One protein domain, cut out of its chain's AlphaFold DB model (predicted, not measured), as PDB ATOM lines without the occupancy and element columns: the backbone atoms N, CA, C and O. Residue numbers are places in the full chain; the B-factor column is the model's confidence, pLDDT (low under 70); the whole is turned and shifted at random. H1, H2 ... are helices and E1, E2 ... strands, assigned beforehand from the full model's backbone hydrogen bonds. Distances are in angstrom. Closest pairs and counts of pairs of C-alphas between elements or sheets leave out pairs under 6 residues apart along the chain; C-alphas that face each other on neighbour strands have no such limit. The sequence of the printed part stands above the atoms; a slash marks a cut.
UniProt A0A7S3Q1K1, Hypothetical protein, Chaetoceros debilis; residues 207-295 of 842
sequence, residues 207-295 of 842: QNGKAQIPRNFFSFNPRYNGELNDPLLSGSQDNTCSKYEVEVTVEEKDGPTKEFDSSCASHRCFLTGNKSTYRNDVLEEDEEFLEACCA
ATOM      1  N   GLN A 207      24.263  21.740 -23.601       83.38
ATOM      2  CA  GLN A 207      24.324  22.038 -22.162       83.38
ATOM      3  C   GLN A 207      23.392  23.197 -21.767       83.38
ATOM      4  O   GLN A 207      22.901  23.232 -20.643       83.38
ATOM      5  N   ASN A 208      23.093  24.104 -22.705       80.44
ATOM      6  CA  ASN A 208      22.216  25.260 -22.489       80.44
ATOM      7  C   ASN A 208      20.748  24.969 -22.867       80.44
ATOM      8  O   ASN A 208      19.964  25.892 -23.064       80.44
ATOM      9  N   GLY A 209      20.378  23.691 -23.003       83.69
ATOM     10  CA  GLY A 209      19.031  23.233 -23.351       83.69
ATOM     11  C   GLY A 209      19.063  22.115 -24.393       83.69
ATOM     12  O   GLY A 209      19.755  22.226 -25.414       83.69
ATOM     13  N   LYS A 210      18.301  21.044 -24.150       87.50
ATOM     14  CA  LYS A 210      18.215  19.862 -25.018       87.50
ATOM     15  C   LYS A 210      16.802  19.278 -25.027       87.50
ATOM     16  O   LYS A 210      16.195  19.082 -23.981       87.50
ATOM     17  N   ALA A 211      16.325  18.929 -26.214       87.75
ATOM     18  CA  ALA A 211      15.016  18.340 -26.453       87.75
ATOM     19  C   ALA A 211      15.114  17.102 -27.359       87.75
ATOM     20  O   ALA A 211      16.071  16.938 -28.122       87.75
ATOM     21  N   GLN A 212      14.107  16.233 -27.284       88.00
ATOM     22  CA  GLN A 212      13.922  15.106 -28.202       88.00
ATOM     23  C   GLN A 212      12.525  15.190 -28.804       88.00
ATOM     24  O   GLN A 212      11.534  14.901 -28.142       88.00
ATOM     25  N   ILE A 213      12.444  15.599 -30.067       88.12
ATOM     26  CA  ILE A 213      11.174  15.935 -30.714       88.12
ATOM     27  C   ILE A 213      10.779  14.817 -31.685       88.12
ATOM     28  O   ILE A 213      11.605  14.441 -32.522       88.12
ATOM     29  N   PRO A 214       9.534  14.306 -31.639       88.31
ATOM     30  CA  PRO A 214       9.032  13.350 -32.621       88.31
ATOM     31  C   PRO A 214       9.234  13.837 -34.064       88.31
ATOM     32  O   PRO A 214       8.916  14.973 -34.420       88.31
ATOM     33  N   ARG A 215       9.758  12.971 -34.935       86.25
ATOM     34  CA  ARG A 215      10.139  13.336 -36.311       86.25
ATOM     35  C   ARG A 215       8.958  13.803 -37.176       86.25
ATOM     36  O   ARG A 215       9.175  14.500 -38.165       86.25
ATOM     37  N   ASN A 216       7.728  13.440 -36.813       84.75
ATOM     38  CA  ASN A 216       6.502  13.788 -37.537       84.75
ATOM     39  C   ASN A 216       6.169  15.295 -37.550       84.75
ATOM     40  O   ASN A 216       5.400  15.715 -38.410       84.75
ATOM     41  N   PHE A 217       6.758  16.107 -36.664       83.00
ATOM     42  CA  PHE A 217       6.586  17.563 -36.681       83.00
ATOM     43  C   PHE A 217       7.300  18.253 -37.857       83.00
ATOM     44  O   PHE A 217       6.899  19.347 -38.240       83.00
ATOM     45  N   PHE A 218       8.340  17.648 -38.448       83.44
ATOM     46  CA  PHE A 218       9.255  18.358 -39.351       83.44
ATOM     47  C   PHE A 218       9.160  17.940 -40.815       83.44
ATOM     48  O   PHE A 218       9.170  16.755 -41.157       83.44
ATOM     49  N   SER A 219       9.201  18.934 -41.703       78.00
ATOM     50  CA  SER A 219       9.264  18.715 -43.146       78.00
ATOM     51  C   SER A 219      10.712  18.736 -43.640       78.00
ATOM     52  O   SER A 219      11.436  19.722 -43.477       78.00
ATOM     53  N   PHE A 220      11.131  17.635 -44.269       71.56
ATOM     54  CA  PHE A 220      12.452  17.464 -44.879       71.56
ATOM     55  C   PHE A 220      12.306  16.957 -46.322       71.56
ATOM     56  O   PHE A 220      12.460  15.765 -46.586       71.56
ATOM     57  N   ASN A 221      11.981  17.850 -47.262       60.09
ATOM     58  CA  ASN A 221      11.678  17.483 -48.653       60.09
ATOM     59  C   ASN A 221      12.602  18.176 -49.677       60.09
ATOM     60  O   ASN A 221      12.266  19.252 -50.170       60.09
ATOM     61  N   PRO A 222      13.768  17.594 -50.020       60.62
ATOM     62  CA  PRO A 222      14.507  16.551 -49.303       60.62
ATOM     63  C   PRO A 222      15.479  17.147 -48.257       60.62
ATOM     64  O   PRO A 222      16.439  16.498 -47.850       60.62
ATOM     65  N   ARG A 223      15.289  18.421 -47.883       69.94
ATOM     66  CA  ARG A 223      16.167  19.225 -47.014       69.94
ATOM     67  C   ARG A 223      15.334  20.023 -46.012       69.94
ATOM     68  O   ARG A 223      14.114  20.075 -46.144       69.94
ATOM     69  N   TYR A 224      15.998  20.633 -45.034       78.56
ATOM     70  CA  TYR A 224      15.372  21.550 -44.082       78.56
ATOM     71  C   TYR A 224      14.643  22.690 -44.816       78.56
ATOM     72  O   TYR A 224      15.229  23.311 -45.704       78.56
ATOM     73  N   ASN A 225      13.387  22.961 -44.448       79.31
ATOM     74  CA  ASN A 225      12.615  24.094 -44.960       79.31
ATOM     75  C   ASN A 225      12.298  25.062 -43.812       79.31
ATOM     76  O   ASN A 225      11.511  24.722 -42.930       79.31
ATOM     77  N   GLY A 226      12.872  26.267 -43.854       79.44
ATOM     78  CA  GLY A 226      12.651  27.288 -42.828       79.44
ATOM     79  C   GLY A 226      11.192  27.731 -42.707       79.44
ATOM     80  O   GLY A 226      10.705  27.889 -41.597       79.44
ATOM     81  N   GLU A 227      10.442  27.812 -43.812       80.88
ATOM     82  CA  GLU A 227       9.029  28.241 -43.799       80.88
ATOM     83  C   GLU A 227       8.117  27.301 -42.993       80.88
ATOM     84  O   GLU A 227       7.072  27.719 -42.500       80.88
ATOM     85  N   LEU A 228       8.508  26.027 -42.865       83.50
ATOM     86  CA  LEU A 228       7.758  25.000 -42.137       83.50
ATOM     87  C   LEU A 228       8.386  24.657 -40.781       83.50
ATOM     88  O   LEU A 228       7.663  24.287 -39.860       83.50
ATOM     89  N   ASN A 229       9.713  24.759 -40.653       86.06
ATOM     90  CA  ASN A 229      10.446  24.292 -39.477       86.06
ATOM     91  C   ASN A 229      10.877  25.434 -38.534       86.06
ATOM     92  O   ASN A 229      10.872  25.217 -37.321       86.06
ATOM     93  N   ASP A 230      11.211  26.636 -39.033       85.88
ATOM     94  CA  ASP A 230      11.626  27.768 -38.180       85.88
ATOM     95  C   ASP A 230      10.511  28.148 -37.168       85.88
ATOM     96  O   ASP A 230      10.834  28.307 -35.987       85.88
ATOM     97  N   PRO A 231       9.202  28.190 -37.530       86.62
ATOM     98  CA  PRO A 231       8.112  28.468 -36.581       86.62
ATOM     99  C   PRO A 231       7.895  27.401 -35.499       86.62
ATOM    100  O   PRO A 231       7.242  27.678 -34.499       86.62
ATOM    101  N   LEU A 232       8.410  26.180 -35.686       87.38
ATOM    102  CA  LEU A 232       8.299  25.088 -34.706       87.38
ATOM    103  C   LEU A 232       9.473  25.060 -33.717       87.38
ATOM    104  O   LEU A 232       9.360  24.449 -32.654       87.38
ATOM    105  N   LEU A 233      10.595  25.687 -34.080       87.56
ATOM    106  CA  LEU A 233      11.885  25.650 -33.380       87.56
ATOM    107  C   LEU A 233      12.254  27.008 -32.750       87.56
ATOM    108  O   LEU A 233      13.408  27.229 -32.366       87.56
ATOM    109  N   SER A 234      11.296  27.936 -32.674       84.88
ATOM    110  CA  SER A 234      11.496  29.306 -32.199       84.88
ATOM    111  C   SER A 234      10.330  29.816 -31.348       84.88
ATOM    112  O   SER A 234       9.266  29.202 -31.276       84.88
ATOM    113  N   GLY A 235      10.555  30.943 -30.668       74.69
ATOM    114  CA  GLY A 235       9.589  31.550 -29.755       74.69
ATOM    115  C   GLY A 235       9.700  31.024 -28.321       74.69
ATOM    116  O   GLY A 235      10.516  30.159 -28.023       74.69
ATOM    117  N   SER A 236       8.876  31.591 -27.435       64.50
ATOM    118  CA  SER A 236       8.931  31.384 -25.973       64.50
ATOM    119  C   SER A 236       7.586  30.927 -25.370       64.50
ATOM    120  O   SER A 236       7.422  30.949 -24.151       64.50
ATOM    121  N   GLN A 237       6.594  30.580 -26.202       62.28
ATOM    122  CA  GLN A 237       5.264  30.122 -25.750       62.28
ATOM    123  C   GLN A 237       4.767  28.867 -26.490       62.28
ATOM    124  O   GLN A 237       4.157  28.013 -25.854       62.28
ATOM    125  N   ASP A 238       5.093  28.707 -27.779       71.06
ATOM    126  CA  ASP A 238       4.692  27.550 -28.606       71.06
ATOM    127  C   ASP A 238       5.892  26.743 -29.163       71.06
ATOM    128  O   ASP A 238       5.753  25.960 -30.101       71.06
ATOM    129  N   ASN A 239       7.092  26.921 -28.598       82.44
ATOM    130  CA  ASN A 239       8.311  26.282 -29.096       82.44
ATOM    131  C   ASN A 239       8.311  24.768 -28.815       82.44
ATOM    132  O   ASN A 239       8.187  24.312 -27.675       82.44
ATOM    133  N   THR A 240       8.513  23.960 -29.858       86.31
ATOM    134  CA  THR A 240       8.507  22.494 -29.737       86.31
ATOM    135  C   THR A 240       9.666  21.989 -28.863       86.31
ATOM    136  O   THR A 240       9.557  20.926 -28.255       86.31
ATOM    137  N   CYS A 241      10.752  22.759 -28.734       86.62
ATOM    138  CA  CYS A 241      11.902  22.408 -27.899       86.62
ATOM    139  C   CYS A 241      11.662  22.584 -26.393       86.62
ATOM    140  O   CYS A 241      12.132  21.741 -25.637       86.62
ATOM    141  N   SER A 242      10.894  23.584 -25.941       83.62
ATOM    142  CA  SER A 242      10.485  23.647 -24.527       83.62
ATOM    143  C   SER A 242       9.346  22.675 -24.205       83.62
ATOM    144  O   SER A 242       9.267  22.170 -23.089       83.62
ATOM    145  N   LYS A 243       8.519  22.305 -25.193       83.88
ATOM    146  CA  LYS A 243       7.491  21.259 -25.038       83.88
ATOM    147  C   LYS A 243       8.053  19.835 -24.879       83.88
ATOM    148  O   LYS A 243       7.437  19.023 -24.193       83.88
ATOM    149  N   TYR A 244       9.167  19.519 -25.540       82.81
ATOM    150  CA  TYR A 244       9.800  18.188 -25.538       82.81
ATOM    151  C   TYR A 244      11.226  18.218 -24.953       82.81
ATOM    152  O   TYR A 244      12.117  17.492 -25.408       82.81
ATOM    153  N   GLU A 245      11.452  19.079 -23.959       79.81
ATOM    154  CA  GLU A 245      12.701  19.118 -23.202       79.81
ATOM    155  C   GLU A 245      12.979  17.768 -22.520       79.81
ATOM    156  O   GLU A 245      12.077  17.099 -22.014       79.81
ATOM    157  N   VAL A 246      14.250  17.367 -22.510       69.81
ATOM    158  CA  VAL A 246      14.726  16.190 -21.781       69.81
ATOM    159  C   VAL A 246      15.481  16.678 -20.555       69.81
ATOM    160  O   VAL A 246      16.423  17.458 -20.704       69.81
ATOM    161  N   GLU A 247      15.127  16.189 -19.361       58.09
ATOM    162  CA  GLU A 247      15.922  16.447 -18.157       58.09
ATOM    163  C   GLU A 247      17.381  16.052 -18.416       58.09
ATOM    164  O   GLU A 247      17.714  14.879 -18.605       58.09
ATOM    165  N   VAL A 248      18.267  17.048 -18.437       52.62
ATOM    166  CA  VAL A 248      19.702  16.815 -18.565       52.62
ATOM    167  C   VAL A 248      20.175  16.231 -17.238       52.62
ATOM    168  O   VAL A 248      20.461  16.961 -16.290       52.62
ATOM    169  N   THR A 249      20.228  14.900 -17.156       40.03
ATOM    170  CA  THR A 249      20.696  14.157 -15.981       40.03
ATOM    171  C   THR A 249      22.206  14.328 -15.810       40.03
ATOM    172  O   THR A 249      22.999  13.456 -16.171       40.03
ATOM    173  N   VAL A 250      22.614  15.484 -15.293       44.69
ATOM    174  CA  VAL A 250      23.997  15.763 -14.911       44.69
ATOM    175  C   VAL A 250      24.314  14.937 -13.659       44.69
ATOM    176  O   VAL A 250      23.768  15.199 -12.590       44.69
ATOM    177  N   GLU A 251      25.219  13.957 -13.758       41.97
ATOM    178  CA  GLU A 251      25.798  13.262 -12.589       41.97
ATOM    179  C   GLU A 251      26.824  14.149 -11.843       41.97
ATOM    180  O   GLU A 251      27.907  13.718 -11.452       41.97
ATOM    181  N   GLU A 252      26.485  15.419 -11.631       40.44
ATOM    182  CA  GLU A 252      27.282  16.395 -10.893       40.44
ATOM    183  C   GLU A 252      26.352  17.374 -10.154       40.44
ATOM    184  O   GLU A 252      25.167  17.489 -10.463       40.44
ATOM    185  N   LYS A 253      26.838  17.971  -9.063       40.28
ATOM    186  CA  LYS A 253      25.967  18.383  -7.948       40.28
ATOM    187  C   LYS A 253      25.406  19.804  -8.040       40.28
ATOM    188  O   LYS A 253      26.078  20.725  -8.491       40.28
ATOM    189  N   ASP A 254      24.234  19.946  -7.418       38.66
ATOM    190  CA  ASP A 254      23.613  21.180  -6.921       38.66
ATOM    191  C   ASP A 254      23.098  22.188  -7.974       38.66
ATOM    192  O   ASP A 254      23.661  23.259  -8.188       38.66
ATOM    193  N   GLY A 255      21.912  21.903  -8.527       35.78
ATOM    194  CA  GLY A 255      21.060  22.892  -9.200       35.78
ATOM    195  C   GLY A 255      19.633  22.369  -9.445       35.78
ATOM    196  O   GLY A 255      19.484  21.185  -9.743       35.78
ATOM    197  N   PRO A 256      18.573  23.192  -9.309       38.41
ATOM    198  CA  PRO A 256      17.238  22.822  -9.776       38.41
ATOM    199  C   PRO A 256      17.193  22.818 -11.310       38.41
ATOM    200  O   PRO A 256      17.879  23.616 -11.956       38.41
ATOM    201  N   THR A 257      16.370  21.945 -11.888       47.25
ATOM    202  CA  THR A 257      16.154  21.876 -13.337       47.25
ATOM    203  C   THR A 257      15.600  23.201 -13.863       47.25
ATOM    204  O   THR A 257      14.667  23.782 -13.307       47.25
ATOM    205  N   LYS A 258      16.236  23.709 -14.922       52.22
ATOM    206  CA  LYS A 258      15.846  24.929 -15.628       52.22
ATOM    207  C   LYS A 258      15.027  24.549 -16.848       52.22
ATOM    208  O   LYS A 258      15.526  23.788 -17.665       52.22
ATOM    209  N   GLU A 259      13.846  25.140 -16.986       69.44
ATOM    210  CA  GLU A 259      13.045  25.085 -18.213       69.44
ATOM    211  C   GLU A 259      13.881  25.585 -19.404       69.44
ATOM    212  O   GLU A 259      14.624  26.565 -19.254       69.44
ATOM    213  N   PHE A 260      13.733  24.967 -20.578       77.56
ATOM    214  CA  PHE A 260      14.515  25.240 -21.791       77.56
ATOM    215  C   PHE A 260      14.619  26.739 -22.102       77.56
ATOM    216  O   PHE A 260      15.712  27.252 -22.335       77.56
ATOM    217  N   ASP A 261      13.504  27.470 -22.015       75.00
ATOM    218  CA  ASP A 261      13.418  28.919 -22.247       75.00
ATOM    219  C   ASP A 261      14.194  29.780 -21.224       75.00
ATOM    220  O   ASP A 261      14.528  30.931 -21.499       75.00
ATOM    221  N   SER A 262      14.523  29.233 -20.050       79.06
ATOM    222  CA  SER A 262      15.347  29.881 -19.015       79.06
ATOM    223  C   SER A 262      16.839  29.513 -19.085       79.06
ATOM    224  O   SER A 262      17.676  30.171 -18.459       79.06
ATOM    225  N   SER A 263      17.179  28.463 -19.839       82.56
ATOM    226  CA  SER A 263      18.556  28.017 -20.088       82.56
ATOM    227  C   SER A 263      19.070  28.522 -21.442       82.56
ATOM    228  O   SER A 263      20.195  29.017 -21.551       82.56
ATOM    229  N   CYS A 264      18.214  28.482 -22.465       86.38
ATOM    230  CA  CYS A 264      18.558  28.816 -23.834       86.38
ATOM    231  C   CYS A 264      18.310  30.295 -24.142       86.38
ATOM    232  O   CYS A 264      17.214  30.703 -24.526       86.38
ATOM    233  N   ALA A 265      19.362  31.112 -24.028       83.19
ATOM    234  CA  ALA A 265      19.293  32.568 -24.194       83.19
ATOM    235  C   ALA A 265      18.659  33.042 -25.520       83.19
ATOM    236  O   ALA A 265      18.122  34.151 -25.569       83.19
ATOM    237  N   SER A 266      18.702  32.219 -26.572       86.12
ATOM    238  CA  SER A 266      18.163  32.504 -27.905       86.12
ATOM    239  C   SER A 266      16.684  32.143 -28.093       86.12
ATOM    240  O   SER A 266      16.102  32.566 -29.089       86.12
ATOM    241  N   HIS A 267      16.072  31.372 -27.180       87.00
ATOM    242  CA  HIS A 267      14.743  30.748 -27.346       87.00
ATOM    243  C   HIS A 267      14.587  29.977 -28.670       87.00
ATOM    244  O   HIS A 267      13.516  29.949 -29.280       87.00
ATOM    245  N   ARG A 268      15.685  29.393 -29.165       87.94
ATOM    246  CA  ARG A 268      15.737  28.664 -30.436       87.94
ATOM    247  C   ARG A 268      16.593  27.421 -30.329       87.94
ATOM    248  O   ARG A 268      17.473  27.317 -29.477       87.94
ATOM    249  N   CYS A 269      16.351  26.479 -31.224       89.62
ATOM    250  CA  CYS A 269      17.025  25.193 -31.212       89.62
ATOM    251  C   CYS A 269      17.385  24.718 -32.617       89.62
ATOM    252  O   CYS A 269      16.585  24.790 -33.548       89.62
ATOM    253  N   PHE A 270      18.590  24.169 -32.741       90.56
ATOM    254  CA  PHE A 270      19.016  23.449 -33.932       90.56
ATOM    255  C   PHE A 270      18.794  21.953 -33.740       90.56
ATOM    256  O   PHE A 270      19.229  21.368 -32.747       90.56
ATOM    257  N   LEU A 271      18.146  21.329 -34.723       89.31
ATOM    258  CA  LEU A 271      18.152  19.877 -34.883       89.31
ATOM    259  C   LEU A 271      19.582  19.447 -35.232       89.31
ATOM    260  O   LEU A 271      20.137  19.937 -36.218       89.31
ATOM    261  N   THR A 272      20.167  18.550 -34.437       85.88
ATOM    262  CA  THR A 272      21.588  18.150 -34.536       85.88
ATOM    263  C   THR A 272      21.843  17.089 -35.611       85.88
ATOM    264  O   THR A 272      22.984  16.812 -35.973       85.88
ATOM    265  N   GLY A 273      20.775  16.456 -36.102       80.62
ATOM    266  CA  GLY A 273      20.832  15.297 -36.993       80.62
ATOM    267  C   GLY A 273      20.981  13.955 -36.274       80.62
ATOM    268  O   GLY A 273      20.767  12.916 -36.904       80.62
ATOM    269  N   ASN A 274      21.275  13.955 -34.967       84.62
ATOM    270  CA  ASN A 274      21.194  12.750 -34.150       84.62
ATOM    271  C   ASN A 274      19.734  12.305 -34.001       84.62
ATOM    272  O   ASN A 274      18.806  13.119 -33.952       84.62
ATOM    273  N   LYS A 275      19.548  10.988 -33.905       87.00
ATOM    274  CA  LYS A 275      18.240  10.353 -33.759       87.00
ATOM    275  C   LYS A 275      18.237   9.369 -32.605       87.00
ATOM    276  O   LYS A 275      19.191   8.610 -32.444       87.00
ATOM    277  N   SER A 276      17.130   9.330 -31.881       84.44
ATOM    278  CA  SER A 276      16.757   8.221 -31.006       84.44
ATOM    279  C   SER A 276      15.519   7.527 -31.575       84.44
ATOM    280  O   SER A 276      14.701   8.138 -32.261       84.44
ATOM    281  N   THR A 277      15.393   6.231 -31.313       83.56
ATOM    282  CA  THR A 277      14.204   5.450 -31.666       83.56
ATOM    283  C   THR A 277      13.686   4.811 -30.392       83.56
ATOM    284  O   THR A 277      14.436   4.101 -29.720       83.56
ATOM    285  N   TYR A 278      12.425   5.071 -30.062       77.12
ATOM    286  CA  TYR A 278      11.752   4.474 -28.914       77.12
ATOM    287  C   TYR A 278      10.593   3.623 -29.416       77.12
ATOM    288  O   TYR A 278       9.785   4.072 -30.227       77.12
ATOM    289  N   ARG A 279      10.519   2.380 -28.941       73.69
ATOM    290  CA  ARG A 279       9.413   1.486 -29.274       73.69
ATOM    291  C   ARG A 279       8.185   1.895 -28.471       73.69
ATOM    292  O   ARG A 279       8.255   1.965 -27.245       73.69
ATOM    293  N   ASN A 280       7.075   2.173 -29.146       72.19
ATOM    294  CA  ASN A 280       5.824   2.494 -28.479       72.19
ATOM    295  C   ASN A 280       5.077   1.190 -28.159       72.19
ATOM    296  O   ASN A 280       4.358   0.646 -28.998       72.19
ATOM    297  N   ASP A 281       5.229   0.701 -26.926       72.19
ATOM    298  CA  ASP A 281       4.602  -0.537 -26.431       72.19
ATOM    299  C   ASP A 281       3.056  -0.538 -26.497       72.19
ATOM    300  O   ASP A 281       2.435  -1.583 -26.306       72.19
ATOM    301  N   VAL A 282       2.413   0.609 -26.764       75.69
ATOM    302  CA  VAL A 282       0.950   0.740 -26.918       75.69
ATOM    303  C   VAL A 282       0.505   0.649 -28.385       75.69
ATOM    304  O   VAL A 282      -0.635   0.263 -28.646       75.69
ATOM    305  N   LEU A 283       1.378   0.989 -29.340       75.25
ATOM    306  CA  LEU A 283       1.085   0.975 -30.782       75.25
ATOM    307  C   LEU A 283       1.822  -0.136 -31.556       75.25
ATOM    308  O   LEU A 283       1.512  -0.362 -32.718       75.25
ATOM    309  N   GLU A 284       2.795  -0.807 -30.932       74.44
ATOM    310  CA  GLU A 284       3.753  -1.748 -31.550       74.44
ATOM    311  C   GLU A 284       4.630  -1.152 -32.679       74.44
ATOM    312  O   GLU A 284       5.430  -1.867 -33.294       74.44
ATOM    313  N   GLU A 285       4.548   0.159 -32.911       77.31
ATOM    314  CA  GLU A 285       5.369   0.914 -33.863       77.31
ATOM    315  C   GLU A 285       6.600   1.546 -33.180       77.31
ATOM    316  O   GLU A 285       6.613   1.807 -31.974       77.31
ATOM    317  N   ASP A 286       7.659   1.781 -33.957       76.75
ATOM    318  CA  ASP A 286       8.900   2.405 -33.487       76.75
ATOM    319  C   ASP A 286       8.909   3.900 -33.851       76.75
ATOM    320  O   ASP A 286       8.978   4.268 -35.026       76.75
ATOM    321  N   GLU A 287       8.853   4.781 -32.850       82.00
ATOM    322  CA  GLU A 287       8.834   6.231 -33.052       82.00
ATOM    323  C   GLU A 287      10.261   6.796 -33.175       82.00
ATOM    324  O   GLU A 287      11.102   6.627 -32.287       82.00
ATOM    325  N   GLU A 288      10.546   7.494 -34.282       85.75
ATOM    326  CA  GLU A 288      11.779   8.276 -34.450       85.75
ATOM    327  C   GLU A 288      11.662   9.649 -33.772       85.75
ATOM    328  O   GLU A 288      10.794  10.455 -34.117       85.75
ATOM    329  N   PHE A 289      12.620   9.956 -32.903       86.56
ATOM    330  CA  PHE A 289      12.827  11.260 -32.284       86.56
ATOM    331  C   PHE A 289      14.113  11.892 -32.833       86.56
ATOM    332  O   PHE A 289      15.119  11.211 -33.048       86.56
ATOM    333  N   LEU A 290      14.088  13.203 -33.060       88.31
ATOM    334  CA  LEU A 290      15.253  13.998 -33.438       88.31
ATOM    335  C   LEU A 290      15.771  14.758 -32.217       88.31
ATOM    336  O   LEU A 290      14.995  15.364 -31.479       88.31
ATOM    337  N   GLU A 291      17.087  14.759 -32.023       88.88
ATOM    338  CA  GLU A 291      17.722  15.596 -31.008       88.88
ATOM    339  C   GLU A 291      17.750  17.061 -31.471       88.88
ATOM    340  O   GLU A 291      18.223  17.374 -32.568       88.88
ATOM    341  N   ALA A 292      17.271  17.955 -30.608       90.25
ATOM    342  CA  ALA A 292      17.385  19.397 -30.764       90.25
ATOM    343  C   ALA A 292      18.165  19.984 -29.580       90.25
ATOM    344  O   ALA A 292      17.961  19.576 -28.436       90.25
ATOM    345  N   CYS A 293      19.046  20.946 -29.839       90.25
ATOM    346  CA  CYS A 293      19.857  21.598 -28.811       90.25
ATOM    347  C   CYS A 293      19.817  23.119 -28.952       90.25
ATOM    348  O   CYS A 293      19.591  23.632 -30.049       90.25
ATOM    349  N   CYS A 294      20.037  23.836 -27.846       90.31
ATOM    350  CA  CYS A 294      19.986  25.295 -27.814       90.31
ATOM    351  C   CYS A 294      20.894  25.930 -28.876       90.31
ATOM    352  O   CYS A 294      22.108  25.699 -28.898       90.31
ATOM    353  N   ALA A 295      20.292  26.745 -29.740       89.69
ATOM    354  CA  ALA A 295      20.979  27.468 -30.797       89.69
ATOM    355  C   ALA A 295      21.821  28.605 -30.205       89.69
ATOM    356  O   ALA A 295      21.312  29.413 -29.420       89.69
TER     357      ALA A 295
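What this domain is: This is residues 207 to 295 of the 842 residues of the protein "Hypothetical protein" of Chaetoceros debilis (UniProt A0A7S3Q1K1). A long hairpin, E2 and E3, with short E1 beside E3, makes a strongly twisted sheet; H2 packs on it, and residues 280 to 285, at the hairpin's tip, and 251 to 256 stick out. The printed part has 89 residues, in order E1, H1, H2, H3, E2, E3; the sheet, E1 E3 E2, is antiparallel. The class is mixed, helices and strands, with under half of the residues in named elements. It is compact, radius of gyration of the C-alphas 13.9 A, spanning 41 by 34 by 21 A.

Where its parts are: E3, residues 286 to 294, 26.1 A long, ends at C-alpha 294 (19.986, 25.295, -27.814). E2, 269 to 279, 25.0 A, bends by 78 degrees at residue 273. E1, 210 to 214, 13.6 A, begins at C-alpha 210 (18.215, 19.862, -25.018). H1 is 226 to 232, H2 240 to 243, H3 260 to 263.

How they stand to each other: N 211 of E1 and O 292 of E3 are 2.8 A apart, within hydrogen-bond range, as are N 289 of E3 and O 276 of E2, 2.8 A. H2 is on the sheet, height 7.5 A; H3 only grazes it. H1 and E3 are apart. H1 has 1 of 3 O i to N i+4 pairs within range and 2 of 4 O i to N i+3; H2 and H3 are too short for an i+4 pair.

The domain as a whole: The printed part has no cut. Links E1 to H1 and H2 to H3 are long. Residues 221 to 223, 236 to 237 and 246 to 259 have pLDDT under 70.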